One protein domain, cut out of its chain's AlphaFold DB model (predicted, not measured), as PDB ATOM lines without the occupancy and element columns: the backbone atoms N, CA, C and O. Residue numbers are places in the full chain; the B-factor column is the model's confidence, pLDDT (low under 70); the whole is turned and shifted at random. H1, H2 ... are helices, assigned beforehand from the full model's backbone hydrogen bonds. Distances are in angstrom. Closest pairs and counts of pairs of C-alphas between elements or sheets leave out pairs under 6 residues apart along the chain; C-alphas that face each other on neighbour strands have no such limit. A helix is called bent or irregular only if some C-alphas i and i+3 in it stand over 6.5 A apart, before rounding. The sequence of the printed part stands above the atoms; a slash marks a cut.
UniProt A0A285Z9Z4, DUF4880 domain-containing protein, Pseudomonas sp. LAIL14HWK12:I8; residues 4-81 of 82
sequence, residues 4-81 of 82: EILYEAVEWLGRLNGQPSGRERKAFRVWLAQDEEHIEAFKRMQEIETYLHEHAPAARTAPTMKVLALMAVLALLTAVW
ATOM      1  N   GLU A   4      99.026  79.570  16.143       92.94
ATOM      2  CA  GLU A   4      99.970  80.448  15.452       92.94
ATOM      3  C   GLU A   4      99.271  81.692  14.890       92.94
ATOM      4  O   GLU A   4      99.714  82.811  15.137       92.94
ATOM      5  N   ILE A   5      98.125  81.526  14.220       94.50
ATOM      6  CA  ILE A   5      97.379  82.653  13.638       94.50
ATOM      7  C   ILE A   5      96.805  83.554  14.743       94.50
ATOM      8  O   ILE A   5      96.760  84.779  14.601       94.50
ATOM      9  N   LEU A   6      96.408  82.971  15.879       93.75
ATOM     10  CA  LEU A   6      96.007  83.735  17.063       93.75
ATOM     11  C   LEU A   6      97.163  84.572  17.611       93.75
ATOM     12  O   LEU A   6      96.973  85.750  17.902       93.75
ATOM     13  N   TYR A   7      98.358  83.990  17.721       93.25
ATOM     14  CA  TYR A   7      99.549  84.708  18.167       93.25
ATOM     15  C   TYR A   7      99.885  85.882  17.240       93.25
ATOM     16  O   TYR A   7     100.059  87.011  17.701       93.25
ATOM     17  N   GLU A   8      99.885  85.650  15.928       95.25
ATOM     18  CA  GLU A   8     100.113  86.697  14.930       95.25
ATOM     19  C   GLU A   8      99.062  87.816  15.014       95.25
ATOM     20  O   GLU A   8      99.397  89.000  14.918       95.25
ATOM     21  N   ALA A   9      97.794  87.475  15.267       95.75
ATOM     22  CA  ALA A   9      96.734  88.455  15.482       95.75
ATOM     23  C   ALA A   9      96.997  89.344  16.714       95.75
ATOM     24  O   ALA A   9      96.773  90.558  16.654       95.75
ATOM     25  N   VAL A  10      97.520  88.778  17.812       93.81
ATOM     26  CA  VAL A  10      97.940  89.548  18.999       93.81
ATOM     27  C   VAL A  10      99.097  90.485  18.671       93.81
ATOM     28  O   VAL A  10      99.072  91.655  19.070       93.81
ATOM     29  N   GLU A  11     100.097  90.014  17.920       93.88
ATOM     30  CA  GLU A  11     101.204  90.869  17.483       93.88
ATOM     31  C   GLU A  11     100.701  92.059  16.660       93.88
ATOM     32  O   GLU A  11     101.143  93.196  16.862       93.88
ATOM     33  N   TRP A  12      99.753  91.816  15.749       95.38
ATOM     34  CA  TRP A  12      99.161  92.869  14.931       95.38
ATOM     35  C   TRP A  12      98.377  93.887  15.753       95.38
ATOM     36  O   TRP A  12      98.545  95.085  15.519       95.38
ATOM     37  N   LEU A  13      97.595  93.462  16.749       91.25
ATOM     38  CA  LEU A  13      96.933  94.396  17.669       91.25
ATOM     39  C   LEU A  13      97.938  95.294  18.396       91.25
ATOM     40  O   LEU A  13      97.751  96.510  18.462       91.25
ATOM     41  N   GLY A  14      99.042  94.722  18.881       88.62
ATOM     42  CA  GLY A  14     100.111  95.485  19.528       88.62
ATOM     43  C   GLY A  14     100.718  96.548  18.607       88.62
ATOM     44  O   GLY A  14     100.835  97.712  18.995       88.62
ATOM     45  N   ARG A  15     101.050  96.173  17.365       90.44
ATOM     46  CA  ARG A  15     101.637  97.087  16.366       90.44
ATOM     47  C   ARG A  15     100.670  98.203  15.955       90.44
ATOM     48  O   ARG A  15     101.087  99.347  15.783       90.44
ATOM     49  N   LEU A  16      99.380  97.898  15.803       89.25
ATOM     50  CA  LEU A  16      98.375  98.869  15.351       89.25
ATOM     51  C   LEU A  16      97.980  99.883  16.434       89.25
ATOM     52  O   LEU A  16      97.662 101.026  16.105       89.25
ATOM     53  N   ASN A  17      98.069  99.509  17.711       83.44
ATOM     54  CA  ASN A  17      97.804 100.411  18.834       83.44
ATOM     55  C   ASN A  17      98.907 101.479  19.036       83.44
ATOM     56  O   ASN A  17      98.668 102.488  19.695       83.44
ATOM     57  N   GLY A  18     100.101 101.291  18.456       77.88
ATOM     58  CA  GLY A  18     101.288 102.137  18.649       77.88
ATOM     59  C   GLY A  18     101.562 103.186  17.562       77.88
ATOM     60  O   GLY A  18     102.701 103.621  17.439       77.88
ATOM     61  N   GLN A  19     100.555 103.581  16.772       84.94
ATOM     62  CA  GLN A  19     100.681 104.472  15.603       84.94
ATOM     63  C   GLN A  19     101.473 103.840  14.432       84.94
ATOM     64  O   GLN A  19     102.629 104.179  14.179       84.94
ATOM     65  N   PRO A  20     100.839 102.950  13.648       88.94
ATOM     66  CA  PRO A  20     101.527 102.168  12.629       88.94
ATOM     67  C   PRO A  20     101.953 103.019  11.427       88.94
ATOM     68  O   PRO A  20     101.184 103.814  10.855       88.94
ATOM     69  N   SER A  21     103.173 102.771  10.963       93.88
ATOM     70  CA  SER A  21     103.716 103.298   9.714       93.88
ATOM     71  C   SER A  21     102.896 102.847   8.496       93.88
ATOM     72  O   SER A  21     102.115 101.890   8.531       93.88
ATOM     73  N   GLY A  22     103.095 103.516   7.356       94.75
ATOM     74  CA  GLY A  22     102.483 103.092   6.090       94.75
ATOM     75  C   GLY A  22     102.908 101.679   5.662       94.75
ATOM     76  O   GLY A  22     102.111 100.952   5.064       94.75
ATOM     77  N   ARG A  23     104.136 101.268   6.013       94.94
ATOM     78  CA  ARG A  23     104.664  99.922   5.753       94.94
ATOM     79  C   ARG A  23     103.940  98.873   6.593       94.94
ATOM     80  O   ARG A  23     103.497  97.876   6.034       94.94
ATOM     81  N   GLU A  24     103.765  99.121   7.888       93.31
ATOM     82  CA  GLU A  24     103.053  98.205   8.792       93.31
ATOM     83  C   GLU A  24     101.586  98.066   8.403       93.31
ATOM     84  O   GLU A  24     101.085  96.954   8.308       93.31
ATOM     85  N   ARG A  25     100.916  99.168   8.042       94.75
ATOM     86  CA  ARG A  25      99.541  99.111   7.520       94.75
ATOM     87  C   ARG A  25      99.431  98.289   6.237       94.75
ATOM     88  O   ARG A  25      98.431  97.607   6.034       94.75
ATOM     89  N   LYS A  26     100.426  98.366   5.346       97.25
ATOM     90  CA  LYS A  26     100.461  97.540   4.131       97.25
ATOM     91  C   LYS A  26     100.683  96.068   4.473       97.25
ATOM     92  O   LYS A  26      99.969  95.232   3.935       97.25
ATOM     93  N   ALA A  27     101.630  95.766   5.357       97.50
ATOM     94  CA  ALA A  27     101.918  94.403   5.791       97.50
ATOM     95  C   ALA A  27     100.715  93.764   6.504       97.50
ATOM     96  O   ALA A  27     100.370  92.631   6.197       97.50
ATOM     97  N   PHE A  28     100.006  94.525   7.338       97.25
ATOM     98  CA  PHE A  28      98.773  94.078   7.977       97.25
ATOM     99  C   PHE A  28      97.681  93.724   6.957       97.25
ATOM    100  O   PHE A  28      97.064  92.669   7.050       97.25
ATOM    101  N   ARG A  29      97.477  94.556   5.923       97.50
ATOM    102  CA  ARG A  29      96.528  94.231   4.840       97.50
ATOM    103  C   ARG A  29      96.928  92.988   4.053       97.50
ATOM    104  O   ARG A  29      96.051  92.253   3.624       97.50
ATOM    105  N   VAL A  30      98.227  92.780   3.831       98.12
ATOM    106  CA  VAL A  30      98.729  91.570   3.166       98.12
ATOM    107  C   VAL A  30      98.448  90.346   4.028       98.12
ATOM    108  O   VAL A  30      97.931  89.374   3.503       98.12
ATOM    109  N   TRP A  31      98.725  90.423   5.328       97.81
ATOM    110  CA  TRP A  31      98.449  89.356   6.287       97.81
ATOM    111  C   TRP A  31      96.953  89.002   6.349       97.81
ATOM    112  O   TRP A  31      96.600  87.843   6.190       97.81
ATOM    113  N   LEU A  32      96.060  89.997   6.435       97.88
ATOM    114  CA  LEU A  32      94.607  89.762   6.382       97.88
ATOM    115  C   LEU A  32      94.136  89.098   5.079       97.88
ATOM    116  O   LEU A  32      93.094  88.455   5.069       97.88
ATOM    117  N   ALA A  33      94.854  89.302   3.975       97.19
ATOM    118  CA  ALA A  33      94.485  88.769   2.668       97.19
ATOM    119  C   ALA A  33      95.031  87.353   2.410       97.19
ATOM    120  O   ALA A  33      94.783  86.816   1.332       97.19
ATOM    121  N   GLN A  34      95.800  86.776   3.341       96.25
ATOM    122  CA  GLN A  34      96.369  85.436   3.176       96.25
ATOM    123  C   GLN A  34      95.306  84.344   3.295       96.25
ATOM    124  O   GLN A  34      95.296  83.435   2.470       96.25
ATOM    125  N   ASP A  35      94.416  84.450   4.283       96.31
ATOM    126  CA  ASP A  35      93.335  83.493   4.523       96.31
ATOM    127  C   ASP A  35      92.197  84.158   5.322       96.31
ATOM    128  O   ASP A  35      92.433  85.074   6.117       96.31
ATOM    129  N   GLU A  36      90.967  83.671   5.160       95.88
ATOM    130  CA  GLU A  36      89.819  84.064   5.986       95.88
ATOM    131  C   GLU A  36      90.077  83.809   7.481       95.88
ATOM    132  O   GLU A  36      89.647  84.596   8.328       95.88
ATOM    133  N   GLU A  37      90.859  82.779   7.821       96.00
ATOM    134  CA  GLU A  37      91.227  82.458   9.204       96.00
ATOM    135  C   GLU A  37      91.983  83.607   9.900       96.00
ATOM    136  O   GLU A  37      91.836  83.802  11.109       96.00
ATOM    137  N   HIS A  38      92.726  84.425   9.145       96.62
ATOM    138  CA  HIS A  38      93.464  85.577   9.676       96.62
ATOM    139  C   HIS A  38      92.516  86.724  10.046       96.62
ATOM    140  O   HIS A  38      92.683  87.385  11.075       96.62
ATOM    141  N   ILE A  39      91.479  86.939   9.230       97.31
ATOM    142  CA  ILE A  39      90.429  87.930   9.489       97.31
ATOM    143  C   ILE A  39      89.674  87.557  10.764       97.31
ATOM    144  O   ILE A  39      89.491  88.401  11.646       97.31
ATOM    145  N   GLU A  40      89.265  86.295  10.876       97.12
ATOM    146  CA  GLU A  40      88.525  85.811  12.039       97.12
ATOM    147  C   GLU A  40      89.379  85.840  13.311       97.12
ATOM    148  O   GLU A  40      88.897  86.254  14.367       97.12
ATOM    149  N   ALA A  41      90.669  85.502  13.223       96.50
ATOM    150  CA  ALA A  41      91.573  85.581  14.368       96.50
ATOM    151  C   ALA A  41      91.749  87.016  14.863       96.50
ATOM    152  O   ALA A  41      91.699  87.281  16.066       96.50
ATOM    153  N   PHE A  42      91.890  87.966  13.939       96.31
ATOM    154  CA  PHE A  42      92.020  89.371  14.292       96.31
ATOM    155  C   PHE A  42      90.748  89.937  14.931       96.31
ATOM    156  O   PHE A  42      90.837  90.611  15.959       96.31
ATOM    157  N   LYS A  43      89.564  89.616  14.389       95.88
ATOM    158  CA  LYS A  43      88.276  89.966  15.017       95.88
ATOM    159  C   LYS A  43      88.183  89.398  16.429       95.88
ATOM    160  O   LYS A  43      87.876  90.128  17.368       95.88
ATOM    161  N   ARG A  44      88.526  88.118  16.595       93.94
ATOM    162  CA  ARG A  44      88.466  87.449  17.894       93.94
ATOM    163  C   ARG A  44      89.353  88.131  18.931       93.94
ATOM    164  O   ARG A  44      88.938  88.307  20.073       93.94
ATOM    165  N   MET A  45      90.561  88.542  18.551       93.06
ATOM    166  CA  MET A  45      91.453  89.238  19.478       93.06
ATOM    167  C   MET A  45      90.976  90.663  19.801       93.06
ATOM    168  O   MET A  45      91.152  91.102  20.936       93.06
ATOM    169  N   GLN A  46      90.312  91.364  18.871       92.31
ATOM    170  CA  GLN A  46      89.673  92.656  19.170       92.31
ATOM    171  C   GLN A  46      88.535  92.526  20.184       92.31
ATOM    172  O   GLN A  46      88.414  93.360  21.082       92.31
ATOM    173  N   GLU A  47      87.707  91.487  20.063       92.38
ATOM    174  CA  GLU A  47      86.638  91.209  21.029       92.38
ATOM    175  C   GLU A  47      87.210  90.972  22.428       92.38
ATOM    176  O   GLU A  47      86.703  91.516  23.407       92.38
ATOM    177  N   ILE A  48      88.300  90.200  22.526       89.50
ATOM    178  CA  ILE A  48      88.989  89.954  23.797       89.50
ATOM    179  C   ILE A  48      89.597  91.246  24.345       89.50
ATOM    180  O   ILE A  48      89.430  91.534  25.528       89.50
ATOM    181  N   GLU A  49      90.268  92.053  23.517       86.81
ATOM    182  CA  GLU A  49      90.807  93.343  23.960       86.81
ATOM    183  C   GLU A  49      89.699  94.274  24.475       86.81
ATOM    184  O   GLU A  49      89.864  94.899  25.524       86.81
ATOM    185  N   THR A  50      88.562  94.327  23.779       87.44
ATOM    186  CA  THR A  50      87.393  95.124  24.175       87.44
ATOM    187  C   THR A  50      86.831  94.633  25.506       87.44
ATOM    188  O   THR A  50      86.697  95.415  26.446       87.44
ATOM    189  N   TYR A  51      86.611  93.323  25.635       87.06
ATOM    190  CA  TYR A  51      86.126  92.711  26.867       87.06
ATOM    191  C   TYR A  51      87.048  93.010  28.056       87.06
ATOM    192  O   TYR A  51      86.580  93.416  29.122       87.06
ATOM    193  N   LEU A  52      88.365  92.870  27.869       85.06
ATOM    194  CA  LEU A  52      89.364  93.183  28.892       85.06
ATOM    195  C   LEU A  52      89.378  94.675  29.244       85.06
ATOM    196  O   LEU A  52      89.516  95.022  30.416       85.06
ATOM    197  N   HIS A  53      89.217  95.562  28.262       80.38
ATOM    198  CA  HIS A  53      89.133  96.999  28.512       80.38
ATOM    199  C   HIS A  53      87.920  97.366  29.377       80.38
ATOM    200  O   HIS A  53      88.028  98.220  30.259       80.38
ATOM    201  N   GLU A  54      86.784  96.717  29.130       84.06
ATOM    202  CA  GLU A  54      85.519  96.971  29.821       84.06
ATOM    203  C   GLU A  54      85.466  96.345  31.222       84.06
ATOM    204  O   GLU A  54      84.945  96.961  32.150       84.06
ATOM    205  N   HIS A  55      86.035  95.148  31.401       80.88
ATOM    206  CA  HIS A  55      85.822  94.332  32.602       80.88
ATOM    207  C   HIS A  55      87.065  94.178  33.495       80.88
ATOM    208  O   HIS A  55      86.942  93.713  34.627       80.88
ATOM    209  N   ALA A  56      88.257  94.586  33.042       68.25
ATOM    210  CA  ALA A  56      89.503  94.470  33.806       68.25
ATOM    211  C   ALA A  56      90.232  95.828  33.947       68.25
ATOM    212  O   ALA A  56      91.259  96.069  33.302       68.25
ATOM    213  N   PRO A  57      89.772  96.726  34.845       55.84
ATOM    214  CA  PRO A  57      90.338  98.073  35.000       55.84
ATOM    215  C   PRO A  57      91.813  98.091  35.443       55.84
ATOM    216  O   PRO A  57      92.494  99.095  35.238       55.84
ATOM    217  N   ALA A  58      92.334  96.991  36.001       52.19
ATOM    218  CA  ALA A  58      93.729  96.861  36.427       52.19
ATOM    219  C   ALA A  58      94.735  96.689  35.266       52.19
ATOM    220  O   ALA A  58      95.921  96.941  35.457       52.19
ATOM    221  N   ALA A  59      94.292  96.332  34.053       51.47
ATOM    222  CA  ALA A  59      95.165  96.218  32.876       51.47
ATOM    223  C   ALA A  59      95.486  97.579  32.213       51.47
ATOM    224  O   ALA A  59      96.178  97.634  31.195       51.47
ATOM    225  N   ARG A  60      94.980  98.694  32.772       51.41
ATOM    226  CA  ARG A  60      95.100 100.053  32.210       51.41
ATOM    227  C   ARG A  60      96.499 100.674  32.280       51.41
ATOM    228  O   ARG A  60      96.722 101.657  31.583       51.41
ATOM    229  N   THR A  61      97.421 100.180  33.104       46.97
ATOM    230  CA  THR A  61      98.580 100.995  33.525       46.97
ATOM    231  C   THR A  61      99.919 100.688  32.860       46.97
ATOM    232  O   THR A  61     100.871 101.422  33.115       46.97
ATOM    233  N   ALA A  62     100.037  99.703  31.964       46.12
ATOM    234  CA  ALA A  62     101.286  99.516  31.221       46.12
ATOM    235  C   ALA A  62     101.064  98.890  29.832       46.12
ATOM    236  O   ALA A  62     100.501  97.796  29.751       46.12
ATOM    237  N   PRO A  63     101.553  99.509  28.736       54.97
ATOM    238  CA  PRO A  63     101.464  98.937  27.385       54.97
ATOM    239  C   PRO A  63     102.119  97.546  27.287       54.97
ATOM    240  O   PRO A  63     101.700  96.715  26.487       54.97
ATOM    241  N   THR A  64     103.080  97.250  28.163       52.31
ATOM    242  CA  THR A  64     103.755  95.954  28.303       52.31
ATOM    243  C   THR A  64     102.895  94.862  28.955       52.31
ATOM    244  O   THR A  64     103.117  93.684  28.689       52.31
ATOM    245  N   MET A  65     101.898  95.209  29.778       53.69
ATOM    246  CA  MET A  65     101.039  94.220  30.451       53.69
ATOM    247  C   MET A  65      99.922  93.677  29.557       53.69
ATOM    248  O   MET A  65      99.488  92.547  29.767       53.69
ATOM    249  N   LYS A  66      99.475  94.430  28.544       56.09
ATOM    250  CA  LYS A  66      98.406  93.984  27.631       56.09
ATOM    251  C   LYS A  66      98.792  92.731  26.836       56.09
ATOM    252  O   LYS A  66      97.990  91.808  26.738       56.09
ATOM    253  N   VAL A  67     100.023  92.679  26.323       61.72
ATOM    254  CA  VAL A  67     100.529  91.520  25.562       61.72
ATOM    255  C   VAL A  67     100.668  90.294  26.469       61.72
ATOM    256  O   VAL A  67     100.247  89.203  26.101       61.72
ATOM    257  N   LEU A  68     101.175  90.478  27.693       61.34
ATOM    258  CA  LEU A  68     101.279  89.409  28.693       61.34
ATOM    259  C   LEU A  68      99.907  88.871  29.125       61.34
ATOM    260  O   LEU A  68      99.742  87.662  29.258       61.34
ATOM    261  N   ALA A  69      98.921  89.750  29.308       64.69
ATOM    262  CA  ALA A  69      97.563  89.351  29.661       64.69
ATOM    263  C   ALA A  69      96.889  88.554  28.533       64.69
ATOM    264  O   ALA A  69      96.288  87.517  28.807       64.69
ATOM    265  N   LEU A  70      97.037  88.977  27.268       67.06
ATOM    266  CA  LEU A  70      96.510  88.213  26.131       67.06
ATOM    267  C   LEU A  70      97.189  86.844  25.992       67.06
ATOM    268  O   LEU A  70      96.506  85.845  25.783       67.06
ATOM    269  N   MET A  71      98.509  86.778  26.181       68.56
ATOM    270  CA  MET A  71      99.254  85.515  26.162       68.56
ATOM    271  C   MET A  71      98.824  84.566  27.288       68.56
ATOM    272  O   MET A  71      98.689  83.366  27.059       68.56
ATOM    273  N   ALA A  72      98.555  85.084  28.489       71.12
ATOM    274  CA  ALA A  72      98.070  84.278  29.607       71.12
ATOM    275  C   ALA A  72      96.658  83.716  29.353       71.12
ATOM    276  O   ALA A  72      96.393  82.555  29.660       71.12
ATOM    277  N   VAL A  73      95.765  84.507  28.748       72.94
ATOM    278  CA  VAL A  73      94.421  84.048  28.360       72.94
ATOM    279  C   VAL A  73      94.500  82.989  27.257       72.94
ATOM    280  O   VAL A  73      93.806  81.978  27.337       72.94
ATOM    281  N   LEU A  74      95.383  83.163  26.271       73.50
ATOM    282  CA  LEU A  74      95.600  82.179  25.208       73.50
ATOM    283  C   LEU A  74      96.148  80.848  25.759       73.50
ATOM    284  O   LEU A  74      95.685  79.775  25.369       73.50
ATOM    285  N   ALA A  75      97.078  80.906  26.717       72.06
ATOM    286  CA  ALA A  75      97.604  79.725  27.403       72.06
ATOM    287  C   ALA A  75      96.524  78.995  28.225       72.06
ATOM    288  O   ALA A  75      96.471  77.769  28.233       72.06
ATOM    289  N   LEU A  76      95.619  79.730  28.878       69.12
ATOM    290  CA  LEU A  76      94.508  79.134  29.629       69.12
ATOM    291  C   LEU A  76      93.458  78.492  28.712       69.12
ATOM    292  O   LEU A  76      92.959  77.414  29.019       69.12
ATOM    293  N   LEU A  77      93.146  79.113  27.573       67.19
ATOM    294  CA  LEU A  77      92.180  78.573  26.607       67.19
ATOM    295  C   LEU A  77      92.700  77.324  25.882       67.19
ATOM    296  O   LEU A  77      91.908  76.454  25.535       67.19
ATOM    297  N   THR A  78      94.014  77.215  25.687       63.69
ATOM    298  CA  THR A  78      94.650  76.023  25.101       63.69
ATOM    299  C   THR A  78      94.856  74.897  26.121       63.69
ATOM    300  O   THR A  78      94.723  73.731  25.761       63.69
ATOM    301  N   ALA A  79      95.087  75.212  27.401       59.25
ATOM    302  CA  ALA A  79      95.241  74.216  28.468       59.25
ATOM    303  C   ALA A  79      93.931  73.513  28.880       59.25
ATOM    304  O   ALA A  79      93.975  72.425  29.440       59.25
ATOM    305  N   VAL A  80      92.767  74.113  28.607       53.41
ATOM    306  CA  VAL A  80      91.441  73.523  28.899       53.41
ATOM    307  C   VAL A  80      91.019  72.468  27.854       53.41
ATOM    308  O   VAL A  80      90.002  71.804  28.024       53.41
ATOM    309  N   TRP A  81      91.798  72.285  26.782       49.34
ATOM    310  CA  TRP A  81      91.518  71.350  25.680       49.34
ATOM    311  C   TRP A  81      92.562  70.220  25.529       49.34
ATOM    312  O   TRP A  81      92.644  69.601  24.467       49.34
TER     313      TRP A  81
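This is residues 4 to 81 of the 82 residues of the protein "DUF4880 domain-containing protein" of Pseudomonas sp. LAIL14HWK12:I8 (UniProt A0A285Z9Z4). Three helices, H2, H1 and H5, stand side by side in a loosely spaced row with H1 in the middle, and the long helix H3 crosses slantwise over one face of that row, packing mainly on H1. The short, irregular H4 makes the turn from the end of H3 back to H5, and residues 75 to 81, at the far end of H5 and just beyond, stick out. The printed part has 78 residues with five named helices, H1 to H5 in that order along the chain, and no named strand; the class is all helix. The whole is compact, with a radius of gyration of the C-alphas of 13.0 A, and flat in outline, spanning 33 by 32 by 17 A.

H1, residues 4 to 17, is a hub together with H3, residues 36 to 55: each touches three other helices. H1 and H2, residues 22 to 32, form a helical hairpin, running opposite ways at a shallow tilt of 28 degrees. They only just touch, with 3 pairs of C-alphas within 8 A, and H1 does so with residues 12 to 16 alone; the closest C-alphas are those of Trp 12 and Phe 28, 7.1 A apart. H2 and H3 touch only at the corner by their link, and only just, with 3 pairs within 8 A; the closest C-alphas, of Leu 32 and His 38, are 5.4 A apart. H3 touches H1 with residues 37 to 46 alone, at a steep tilt of 58 degrees and running the same way. The closest C-alphas of this pair, Ala 9 and Phe 42, are 4.9 A apart, and 16 pairs are within 8 A. H3 and H4, residues 57 to 61, touch only at the corner, only just, with 3 pairs within 8 A; the closest C-alphas, of His 53 and Ala 59, are 7.5 A apart. H4 and H5, residues 63 to 79, also touch only at the corner, only just, with 3 pairs; the closest C-alphas, of Ala 59 and Lys 66, are 6.6 A apart. H5 and H1 only just touch, with 3 pairs within 8 A, running opposite ways at a shallow tilt of 18 degrees; the closest C-alphas, of Gly 14 and Val 67, are 7.2 A apart. H3 and H5 are close but not clearly touching, with the C-alphas of Glu 49 and Leu 70 8.0 A apart. H2 and H5 are apart. In H1, H2 and H3 every O i to N i+4 pair is within hydrogen-bond range; in H5 it is 11 of 13, and in H4 it is 0 of 1, with 0 of 2 O i to N i+3 pairs.

H1 begins at C-alpha 4, (99.970, 80.448, 15.452), and measures 20.4 A from first to last C-alpha. H2 measures 15.5 A. H3, the longest helix, runs 28.8 A from C-alpha 36 at (89.819, 84.064, 5.986) to C-alpha 55. H4 measures 8.9 A and is irregular, with C-alphas 58 and 61 7.0 A apart. H5 measures 25.5 A and ends at C-alpha 79, (95.241, 74.216, 28.468); it is neither bent nor irregular, but only just: C-alphas 64 and 67 are 6.1 A apart.

The two C-alphas farthest apart are those of Gly 22 and Val 80, at 38.9 A. The printed part has no cut, and the four links between its helices are tight. Residues 75 to 81, of which 75 to 79 belong to H5, stand free. The mean pLDDT of the printed part is 81.8, and it is under 70 at residues 56 to 71 and 76 to 81.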